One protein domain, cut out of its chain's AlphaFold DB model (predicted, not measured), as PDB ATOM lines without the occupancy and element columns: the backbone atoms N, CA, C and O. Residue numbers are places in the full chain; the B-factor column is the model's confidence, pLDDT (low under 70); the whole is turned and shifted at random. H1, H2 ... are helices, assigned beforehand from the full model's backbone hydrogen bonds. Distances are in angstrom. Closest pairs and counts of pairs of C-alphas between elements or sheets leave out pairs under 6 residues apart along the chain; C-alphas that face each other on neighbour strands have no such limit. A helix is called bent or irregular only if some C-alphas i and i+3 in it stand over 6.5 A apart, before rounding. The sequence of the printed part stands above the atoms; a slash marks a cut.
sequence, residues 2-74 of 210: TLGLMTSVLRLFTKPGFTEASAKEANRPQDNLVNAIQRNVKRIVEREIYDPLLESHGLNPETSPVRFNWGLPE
ATOM      1  N   THR A   2     267.377   6.570  49.527       47.03
ATOM      2  CA  THR A   2     266.861   7.794  48.861       47.03
ATOM      3  C   THR A   2     265.572   8.358  49.467       47.03
ATOM      4  O   THR A   2     265.321   9.548  49.310       47.03
ATOM      5  N   LEU A   3     264.797   7.593  50.251       44.16
ATOM      6  CA  LEU A   3     263.609   8.142  50.928       44.16
ATOM      7  C   LEU A   3     263.947   9.056  52.121       44.16
ATOM      8  O   LEU A   3     263.218  10.006  52.378       44.16
ATOM      9  N   GLY A   4     265.062   8.821  52.822       45.69
ATOM     10  CA  GLY A   4     265.431   9.574  54.030       45.69
ATOM     11  C   GLY A   4     265.637  11.078  53.810       45.69
ATOM     12  O   GLY A   4     265.259  11.867  54.668       45.69
ATOM     13  N   LEU A   5     266.160  11.495  52.652       54.03
ATOM     14  CA  LEU A   5     266.435  12.909  52.347       54.03
ATOM     15  C   LEU A   5     265.205  13.676  51.830       54.03
ATOM     16  O   LEU A   5     265.110  14.878  52.046       54.03
ATOM     17  N   MET A   6     264.226  12.995  51.221       54.28
ATOM     18  CA  MET A   6     262.939  13.607  50.843       54.28
ATOM     19  C   MET A   6     262.001  13.806  52.047       54.28
ATOM     20  O   MET A   6     261.026  14.551  51.963       54.28
ATOM     21  N   THR A   7     262.296  13.173  53.191       58.97
ATOM     22  CA  THR A   7     261.442  13.242  54.387       58.97
ATOM     23  C   THR A   7     261.419  14.609  55.069       58.97
ATOM     24  O   THR A   7     260.505  14.848  55.854       58.97
ATOM     25  N   SER A   8     262.367  15.516  54.795       57.50
ATOM     26  CA  SER A   8     262.398  16.840  55.434       57.50
ATOM     27  C   SER A   8     261.257  17.740  54.950       57.50
ATOM     28  O   SER A   8     260.549  18.302  55.780       57.50
ATOM     29  N   VAL A   9     261.006  17.795  53.637       62.22
ATOM     30  CA  VAL A   9     259.894  18.569  53.056       62.22
ATOM     31  C   VAL A   9     258.549  17.968  53.433       62.22
ATOM     32  O   VAL A   9     257.649  18.695  53.838       62.22
ATOM     33  N   LEU A  10     258.412  16.638  53.397       59.47
ATOM     34  CA  LEU A  10     257.173  15.982  53.824       59.47
ATOM     35  C   LEU A  10     256.875  16.263  55.310       59.47
ATOM     36  O   LEU A  10     255.740  16.560  55.665       59.47
ATOM     37  N   ARG A  11     257.902  16.257  56.177       56.06
ATOM     38  CA  ARG A  11     257.769  16.595  57.608       56.06
ATOM     39  C   ARG A  11     257.375  18.051  57.857       56.06
ATOM     40  O   ARG A  11     256.694  18.298  58.849       56.06
ATOM     41  N   LEU A  12     257.772  18.964  56.973       61.03
ATOM     42  CA  LEU A  12     257.456  20.396  57.016       61.03
ATOM     43  C   LEU A  12     255.944  20.647  56.890       61.03
ATOM     44  O   LEU A  12     255.413  21.527  57.557       61.03
ATOM     45  N   PHE A  13     255.247  19.824  56.097       58.03
ATOM     46  CA  PHE A  13     253.796  19.917  55.903       58.03
ATOM     47  C   PHE A  13     252.972  19.095  56.907       58.03
ATOM     48  O   PHE A  13     251.798  19.393  57.108       58.03
ATOM     49  N   THR A  14     253.543  18.060  57.538       64.00
ATOM     50  CA  THR A  14     252.757  17.089  58.330       64.00
ATOM     51  C   THR A  14     252.926  17.177  59.850       64.00
ATOM     52  O   THR A  14     252.126  16.575  60.563       64.00
ATOM     53  N   LYS A  15     253.966  17.840  60.387       62.03
ATOM     54  CA  LYS A  15     254.207  17.901  61.846       62.03
ATOM     55  C   LYS A  15     253.945  19.301  62.433       62.03
ATOM     56  O   LYS A  15     254.637  20.241  62.046       62.03
ATOM     57  N   PRO A  16     253.040  19.448  63.424       54.16
ATOM     58  CA  PRO A  16     252.832  20.720  64.114       54.16
ATOM     59  C   PRO A  16     254.039  21.008  65.024       54.16
ATOM     60  O   PRO A  16     254.365  20.202  65.895       54.16
ATOM     61  N   GLY A  17     254.746  22.118  64.780       62.00
ATOM     62  CA  GLY A  17     255.961  22.511  65.519       62.00
ATOM     63  C   GLY A  17     257.173  22.883  64.653       62.00
ATOM     64  O   GLY A  17     258.207  23.269  65.193       62.00
ATOM     65  N   PHE A  18     257.071  22.793  63.323       64.56
ATOM     66  CA  PHE A  18     258.101  23.304  62.413       64.56
ATOM     67  C   PHE A  18     257.999  24.832  62.296       64.56
ATOM     68  O   PHE A  18     257.024  25.360  61.769       64.56
ATOM     69  N   THR A  19     258.997  25.544  62.814       72.06
ATOM     70  CA  THR A  19     259.116  27.004  62.695       72.06
ATOM     71  C   THR A  19     259.769  27.392  61.364       72.06
ATOM     72  O   THR A  19     260.466  26.585  60.746       72.06
ATOM     73  N   GLU A  20     259.589  28.642  60.927       68.06
ATOM     74  CA  GLU A  20     260.156  29.186  59.678       68.06
ATOM     75  C   GLU A  20     261.675  28.955  59.556       68.06
ATOM     76  O   GLU A  20     262.180  28.597  58.491       68.06
ATOM     77  N   ALA A  21     262.403  29.052  60.673       63.16
ATOM     78  CA  ALA A  21     263.835  28.766  60.728       63.16
ATOM     79  C   ALA A  21     264.162  27.302  60.380       63.16
ATOM     80  O   ALA A  21     265.109  27.032  59.645       63.16
ATOM     81  N   SER A  22     263.357  26.349  60.857       62.44
ATOM     82  CA  SER A  22     263.554  24.920  60.585       62.44
ATOM     83  C   SER A  22     263.155  24.553  59.149       62.44
ATOM     84  O   SER A  22     263.797  23.712  58.518       62.44
ATOM     85  N   ALA A  23     262.153  25.245  58.595       64.06
ATOM     86  CA  ALA A  23     261.775  25.127  57.191       64.06
ATOM     87  C   ALA A  23     262.880  25.629  56.247       64.06
ATOM     88  O   ALA A  23     263.209  24.967  55.263       64.06
ATOM     89  N   LYS A  24     263.507  26.762  56.584       64.94
ATOM     90  CA  LYS A  24     264.625  27.319  55.818       64.94
ATOM     91  C   LYS A  24     265.816  26.365  55.788       64.94
ATOM     92  O   LYS A  24     266.334  26.095  54.711       64.94
ATOM     93  N   GLU A  25     266.201  25.797  56.931       65.62
ATOM     94  CA  GLU A  25     267.314  24.839  57.020       65.62
ATOM     95  C   GLU A  25     267.049  23.528  56.259       65.62
ATOM     96  O   GLU A  25     267.957  22.989  55.625       65.62
ATOM     97  N   ALA A  26     265.802  23.049  56.240       63.94
ATOM     98  CA  ALA A  26     265.410  21.865  55.474       63.94
ATOM     99  C   ALA A  26     265.493  22.062  53.946       63.94
ATOM    100  O   ALA A  26     265.734  21.088  53.226       63.94
ATOM    101  N   ASN A  27     265.330  23.299  53.464       66.75
ATOM    102  CA  ASN A  27     265.353  23.639  52.037       66.75
ATOM    103  C   ASN A  27     266.768  23.899  51.488       66.75
ATOM    104  O   ASN A  27     267.019  23.638  50.314       66.75
ATOM    105  N   ARG A  28     267.741  24.296  52.322       69.44
ATOM    106  CA  ARG A  28     269.148  24.537  51.910       69.44
ATOM    107  C   ARG A  28     269.782  23.424  51.060       69.44
ATOM    108  O   ARG A  28     270.434  23.744  50.063       69.44
ATOM    109  N   PRO A  29     269.653  22.124  51.399       73.81
ATOM    110  CA  PRO A  29     270.207  21.065  50.554       73.81
ATOM    111  C   PRO A  29     269.516  20.975  49.185       73.81
ATOM    112  O   PRO A  29     270.165  20.601  48.208       73.81
ATOM    113  N   GLN A  30     268.239  21.351  49.091       71.12
ATOM    114  CA  GLN A  30     267.513  21.411  47.821       71.12
ATOM    115  C   GLN A  30     267.969  22.604  46.986       71.12
ATOM    116  O   GLN A  30     268.248  22.427  45.805       71.12
ATOM    117  N   ASP A  31     268.169  23.769  47.600       77.31
ATOM    118  CA  ASP A  31     268.707  24.952  46.917       77.31
ATOM    119  C   ASP A  31     270.097  24.674  46.333       77.31
ATOM    120  O   ASP A  31     270.395  25.046  45.198       77.31
ATOM    121  N   ASN A  32     270.950  23.947  47.060       80.69
ATOM    122  CA  ASN A  32     272.263  23.534  46.558       80.69
ATOM    123  C   ASN A  32     272.163  22.609  45.338       80.69
ATOM    124  O   ASN A  32     272.940  22.760  44.391       80.69
ATOM    125  N   LEU A  33     271.205  21.678  45.346       83.75
ATOM    126  CA  LEU A  33     270.943  20.785  44.220       83.75
ATOM    127  C   LEU A  33     270.411  21.564  43.012       83.75
ATOM    128  O   LEU A  33     270.930  21.409  41.906       83.75
ATOM    129  N   VAL A  34     269.432  22.444  43.226       85.06
ATOM    130  CA  VAL A  34     268.872  23.324  42.193       85.06
ATOM    131  C   VAL A  34     269.973  24.193  41.588       85.06
ATOM    132  O   VAL A  34     270.128  24.218  40.370       85.06
ATOM    133  N   ASN A  35     270.821  24.808  42.413       84.75
ATOM    134  CA  ASN A  35     271.956  25.613  41.966       84.75
ATOM    135  C   ASN A  35     272.994  24.802  41.177       84.75
ATOM    136  O   ASN A  35     273.656  25.339  40.286       84.75
ATOM    137  N   ALA A  36     273.198  23.527  41.518       86.50
ATOM    138  CA  ALA A  36     274.093  22.644  40.773       86.50
ATOM    139  C   ALA A  36     273.515  22.302  39.390       86.50
ATOM    140  O   ALA A  36     274.234  22.389  38.394       86.50
ATOM    141  N   ILE A  37     272.216  21.996  39.319       91.31
ATOM    142  CA  ILE A  37     271.505  21.728  38.061       91.31
ATOM    143  C   ILE A  37     271.502  22.976  37.177       91.31
ATOM    144  O   ILE A  37     271.919  22.908  36.024       91.31
ATOM    145  N   GLN A  38     271.115  24.126  37.727       91.88
ATOM    146  CA  GLN A  38     271.125  25.413  37.034       91.88
ATOM    147  C   GLN A  38     272.510  25.736  36.458       91.88
ATOM    148  O   GLN A  38     272.632  26.117  35.295       91.88
ATOM    149  N   ARG A  39     273.587  25.536  37.227       89.50
ATOM    150  CA  ARG A  39     274.957  25.721  36.718       89.50
ATOM    151  C   ARG A  39     275.304  24.756  35.591       89.50
ATOM    152  O   ARG A  39     275.959  25.173  34.640       89.50
ATOM    153  N   ASN A  40     274.895  23.495  35.698       94.00
ATOM    154  CA  ASN A  40     275.173  22.508  34.662       94.00
ATOM    155  C   ASN A  40     274.450  22.865  33.356       94.00
ATOM    156  O   ASN A  40     275.083  22.977  32.312       94.00
ATOM    157  N   VAL A  41     273.151  23.164  33.438       94.06
ATOM    158  CA  VAL A  41     272.350  23.584  32.281       94.06
ATOM    159  C   VAL A  41     272.906  24.868  31.663       94.06
ATOM    160  O   VAL A  41     273.088  24.915  30.453       94.06
ATOM    161  N   LYS A  42     273.267  25.872  32.477       93.56
ATOM    162  CA  LYS A  42     273.921  27.105  32.004       93.56
ATOM    163  C   LYS A  42     275.161  26.803  31.157       93.56
ATOM    164  O   LYS A  42     275.271  27.309  30.051       93.56
ATOM    165  N   ARG A  43     276.064  25.954  31.657       91.38
ATOM    166  CA  ARG A  43     277.311  25.601  30.956       91.38
ATOM    167  C   ARG A  43     277.068  24.825  29.666       91.38
ATOM    168  O   ARG A  43     277.781  25.048  28.696       91.38
ATOM    169  N   ILE A  44     276.097  23.914  29.668       95.00
ATOM    170  CA  ILE A  44     275.731  23.136  28.478       95.00
ATOM    171  C   ILE A  44     275.162  24.070  27.408       95.00
ATOM    172  O   ILE A  44     275.632  24.045  26.280       95.00
ATOM    173  N   VAL A  45     274.215  24.939  27.769       94.88
ATOM    174  CA  VAL A  45     273.593  25.894  26.839       94.88
ATOM    175  C   VAL A  45     274.614  26.881  26.272       94.88
ATOM    176  O   VAL A  45     274.636  27.098  25.065       94.88
ATOM    177  N   GLU A  46     275.475  27.455  27.117       93.19
ATOM    178  CA  GLU A  46     276.532  28.365  26.659       93.19
ATOM    179  C   GLU A  46     277.449  27.665  25.642       93.19
ATOM    180  O   GLU A  46     277.609  28.153  24.528       93.19
ATOM    181  N   ARG A  47     277.946  26.467  25.973       91.62
ATOM    182  CA  ARG A  47     278.900  25.737  25.129       91.62
ATOM    183  C   ARG A  47     278.298  25.152  23.851       91.62
ATOM    184  O   ARG A  47     278.973  25.085  22.834       91.62
ATOM    185  N   GLU A  48     277.072  24.638  23.906       94.25
ATOM    186  CA  GLU A  48     276.482  23.872  22.794       94.25
ATOM    187  C   GLU A  48     275.559  24.712  21.910       94.25
ATOM    188  O   GLU A  48     275.286  24.320  20.779       94.25
ATOM    189  N   ILE A  49     275.082  25.860  22.400       93.31
ATOM    190  CA  ILE A  49     274.169  26.732  21.653       93.31
ATOM    191  C   ILE A  49     274.814  28.087  21.381       93.31
ATOM    192  O   ILE A  49     274.814  28.530  20.236       93.31
ATOM    193  N   TYR A  50     275.349  28.762  22.403       92.81
ATOM    194  CA  TYR A  50     275.828  30.139  22.232       92.81
ATOM    195  C   TYR A  50     277.173  30.198  21.520       92.81
ATOM    196  O   TYR A  50     277.286  30.949  20.554       92.81
ATOM    197  N   ASP A  51     278.152  29.396  21.938       91.75
ATOM    198  CA  ASP A  51     279.480  29.400  21.317       91.75
ATOM    199  C   ASP A  51     279.400  29.066  19.810       91.75
ATOM    200  O   ASP A  51     279.872  29.878  19.010       91.75
ATOM    201  N   PRO A  52     278.692  28.001  19.363       92.75
ATOM    202  CA  PRO A  52     278.570  27.701  17.935       92.75
ATOM    203  C   PRO A  52     277.791  28.766  17.156       92.75
ATOM    204  O   PRO A  52     278.080  29.023  15.988       92.75
ATOM    205  N   LEU A  53     276.798  29.408  17.784       93.25
ATOM    206  CA  LEU A  53     276.046  30.498  17.162       93.25
ATOM    207  C   LEU A  53     276.939  31.727  16.947       93.25
ATOM    208  O   LEU A  53     276.929  32.306  15.863       93.25
ATOM    209  N   LEU A  54     277.734  32.111  17.947       91.62
ATOM    210  CA  LEU A  54     278.677  33.226  17.844       91.62
ATOM    211  C   LEU A  54     279.738  32.955  16.776       91.62
ATOM    212  O   LEU A  54     279.962  33.807  15.912       91.62
ATOM    213  N   GLU A  55     280.305  31.747  16.770       90.50
ATOM    214  CA  GLU A  55     281.266  31.312  15.755       90.50
ATOM    215  C   GLU A  55     280.661  31.358  14.345       90.50
ATOM    216  O   GLU A  55     281.301  31.855  13.418       90.50
ATOM    217  N   SER A  56     279.399  30.936  14.181       91.00
ATOM    218  CA  SER A  56     278.689  31.008  12.893       91.00
ATOM    219  C   SER A  56     278.504  32.441  12.374       91.00
ATOM    220  O   SER A  56     278.393  32.660  11.167       91.00
ATOM    221  N   HIS A  57     278.526  33.425  13.274       90.69
ATOM    222  CA  HIS A  57     278.464  34.850  12.963       90.69
ATOM    223  C   HIS A  57     279.847  35.529  12.932       90.69
ATOM    224  O   HIS A  57     279.921  36.751  12.801       90.69
ATOM    225  N   GLY A  58     280.939  34.762  13.022       90.25
ATOM    226  CA  GLY A  58     282.311  35.278  12.982       90.25
ATOM    227  C   GLY A  58     282.745  36.011  14.256       90.25
ATOM    228  O   GLY A  58     283.726  36.753  14.236       90.25
ATOM    229  N   LEU A  59     282.018  35.828  15.359       88.62
ATOM    230  CA  LEU A  59     282.359  36.370  16.670       88.62
ATOM    231  C   LEU A  59     283.137  35.315  17.458       88.62
ATOM    232  O   LEU A  59     282.735  34.157  17.503       88.62
ATOM    233  N   ASN A  60     284.243  35.712  18.095       85.94
ATOM    234  CA  ASN A  60     285.007  34.808  18.953       85.94
ATOM    235  C   ASN A  60     284.366  34.763  20.364       85.94
ATOM    236  O   ASN A  60     284.322  35.803  21.035       85.94
ATOM    237  N   PRO A  61     283.900  33.592  20.842       80.88
ATOM    238  CA  PRO A  61     283.303  33.445  22.172       80.88
ATOM    239  C   PRO A  61     284.241  33.831  23.329       80.88
ATOM    240  O   PRO A  61     283.776  34.218  24.404       80.88
ATOM    241  N   GLU A  62     285.561  33.770  23.123       82.31
ATOM    242  CA  GLU A  62     286.555  34.164  24.128       82.31
ATOM    243  C   GLU A  62     286.646  35.684  24.301       82.31
ATOM    244  O   GLU A  62     286.861  36.172  25.412       82.31
ATOM    245  N   THR A  63     286.468  36.447  23.216       78.12
ATOM    246  CA  THR A  63     286.576  37.912  23.244       78.12
ATOM    247  C   THR A  63     285.247  38.592  23.556       78.12
ATOM    248  O   THR A  63     285.245  39.682  24.128       78.12
ATOM    249  N   SER A  64     284.115  37.956  23.234       72.69
ATOM    250  CA  SER A  64     282.774  38.454  23.560       72.69
ATOM    251  C   SER A  64     281.899  37.350  24.171       72.69
ATOM    252  O   SER A  64     281.033  36.784  23.501       72.69
ATOM    253  N   PRO A  65     282.118  37.013  25.455       78.75
ATOM    254  CA  PRO A  65     281.391  35.930  26.097       78.75
ATOM    255  C   PRO A  65     279.928  36.305  26.354       78.75
ATOM    256  O   PRO A  65     279.625  37.145  27.208       78.75
ATOM    257  N   VAL A  66     279.001  35.608  25.698       85.50
ATOM    258  CA  VAL A  66     277.580  35.658  26.057       85.50
ATOM    259  C   VAL A  66     277.343  34.733  27.250       85.50
ATOM    260  O   VAL A  66     277.775  33.581  27.265       85.50
ATOM    261  N   ARG A  67     276.674  35.246  28.289       85.25
ATOM    262  CA  ARG A  67     276.386  34.495  29.516       85.25
ATOM    263  C   ARG A  67     274.892  34.299  29.704       85.25
ATOM    264  O   ARG A  67     274.111  35.242  29.622       85.25
ATOM    265  N   PHE A  68     274.507  33.076  30.032       87.06
ATOM    266  CA  PHE A  68     273.148  32.727  30.403       87.06
ATOM    267  C   PHE A  68     272.923  33.052  31.888       87.06
ATOM    268  O   PHE A  68     273.625  32.545  32.766       87.06
ATOM    269  N   ASN A  69     271.954  33.909  32.201       84.44
ATOM    270  CA  ASN A  69     271.623  34.280  33.579       84.44
ATOM    271  C   ASN A  69     270.270  33.677  33.967       84.44
ATOM    272  O   ASN A  69     269.298  33.809  33.230       84.44
ATOM    273  N   TRP A  70     270.222  32.998  35.115       81.88
ATOM    274  CA  TRP A  70     268.979  32.469  35.678       81.88
ATOM    275  C   TRP A  70     268.181  33.588  36.350       81.88
ATOM    276  O   TRP A  70     268.761  34.438  37.022       81.88
ATOM    277  N   GLY A  71     266.857  33.539  36.210       77.94
ATOM    278  CA  GLY A  71     265.935  34.547  36.735       77.94
ATOM    279  C   GLY A  71     265.450  35.518  35.659       77.94
ATOM    280  O   GLY A  71     265.973  35.556  34.546       77.94
ATOM    281  N   LEU A  72     264.419  36.300  35.983       57.03
ATOM    282  CA  LEU A  72     264.119  37.485  35.188       57.03
ATOM    283  C   LEU A  72     265.228  38.503  35.473       57.03
ATOM    284  O   LEU A  72     265.496  38.745  36.652       57.03
ATOM    285  N   PRO A  73     265.862  39.114  34.457       58.62
ATOM    286  CA  PRO A  73     266.697  40.273  34.713       58.62
ATOM    287  C   PRO A  73     265.821  41.307  35.420       58.62
ATOM    288  O   PRO A  73     264.817  41.764  34.863       58.62
ATOM    289  N   GLU A  74     266.158  41.632  36.670       58.00
ATOM    290  CA  GLU A  74     265.557  42.782  37.322       58.00
ATOM    291  C   GLU A  74     265.866  43.973  36.424       58.00
ATOM    292  O   GLU A  74     267.031  44.266  36.143       58.00
TER     293      GLU A  74
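Overview. This is residues 2 to 74 of the 210 residues of an uncharacterized protein of Thaumarchaeota archaeon (UniProt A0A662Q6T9). One long helix, H2, makes the longest axis, and a short helix, H1, meets it near its first end to form a corner. From the far end of H2, residues 57 to 74 fold back beside it as a long stretch with no named element. The printed part has 73 residues with two named helices, H1 then H2, and no named strand; the class is all helix. It is extended, with a radius of gyration of the C-alphas of 19.3 A, and flat, spanning 61 by 31 by 14 A.

Arrangement. H1, residues 3 to 14, touches H2, residues 20 to 56, with residues 8 to 12 alone, and H2 touches H1 with residues 23 to 27 alone. Their closest C-alphas are those of Ser 8 and Ala 26, 5.9 A apart. The two run opposite ways at a steep tilt of 60 degrees. A tight link of 5 residues joins them, and residues 14 to 19, of which 14 belongs to H1, stand free. H2 has a kink of 38 degrees near residue 27. O i to N i+4 pairs are within hydrogen-bond range for 5 of 8 in H1 and 29 of 33 in H2.

Along the chain. H1 begins at C-alpha 3 at (263.609, 8.142, 50.928) and measures 15.9 A from first to last C-alpha. H2 begins at C-alpha 20 at (260.156, 29.186, 59.678) and ends at C-alpha 56 at (278.689, 31.008, 12.893), 50.4 A away. H2 is irregular, but only just: C-alphas 26 and 29 are 6.9 A apart.

Size, cuts and confidence. The two C-alphas farthest apart are those of Pro 16 and Gly 58, at 60.8 A. The printed part has no cut. The mean pLDDT of the printed part is 75.9, with residues 2 to 18, 20 to 28 and 72 to 74 under 70.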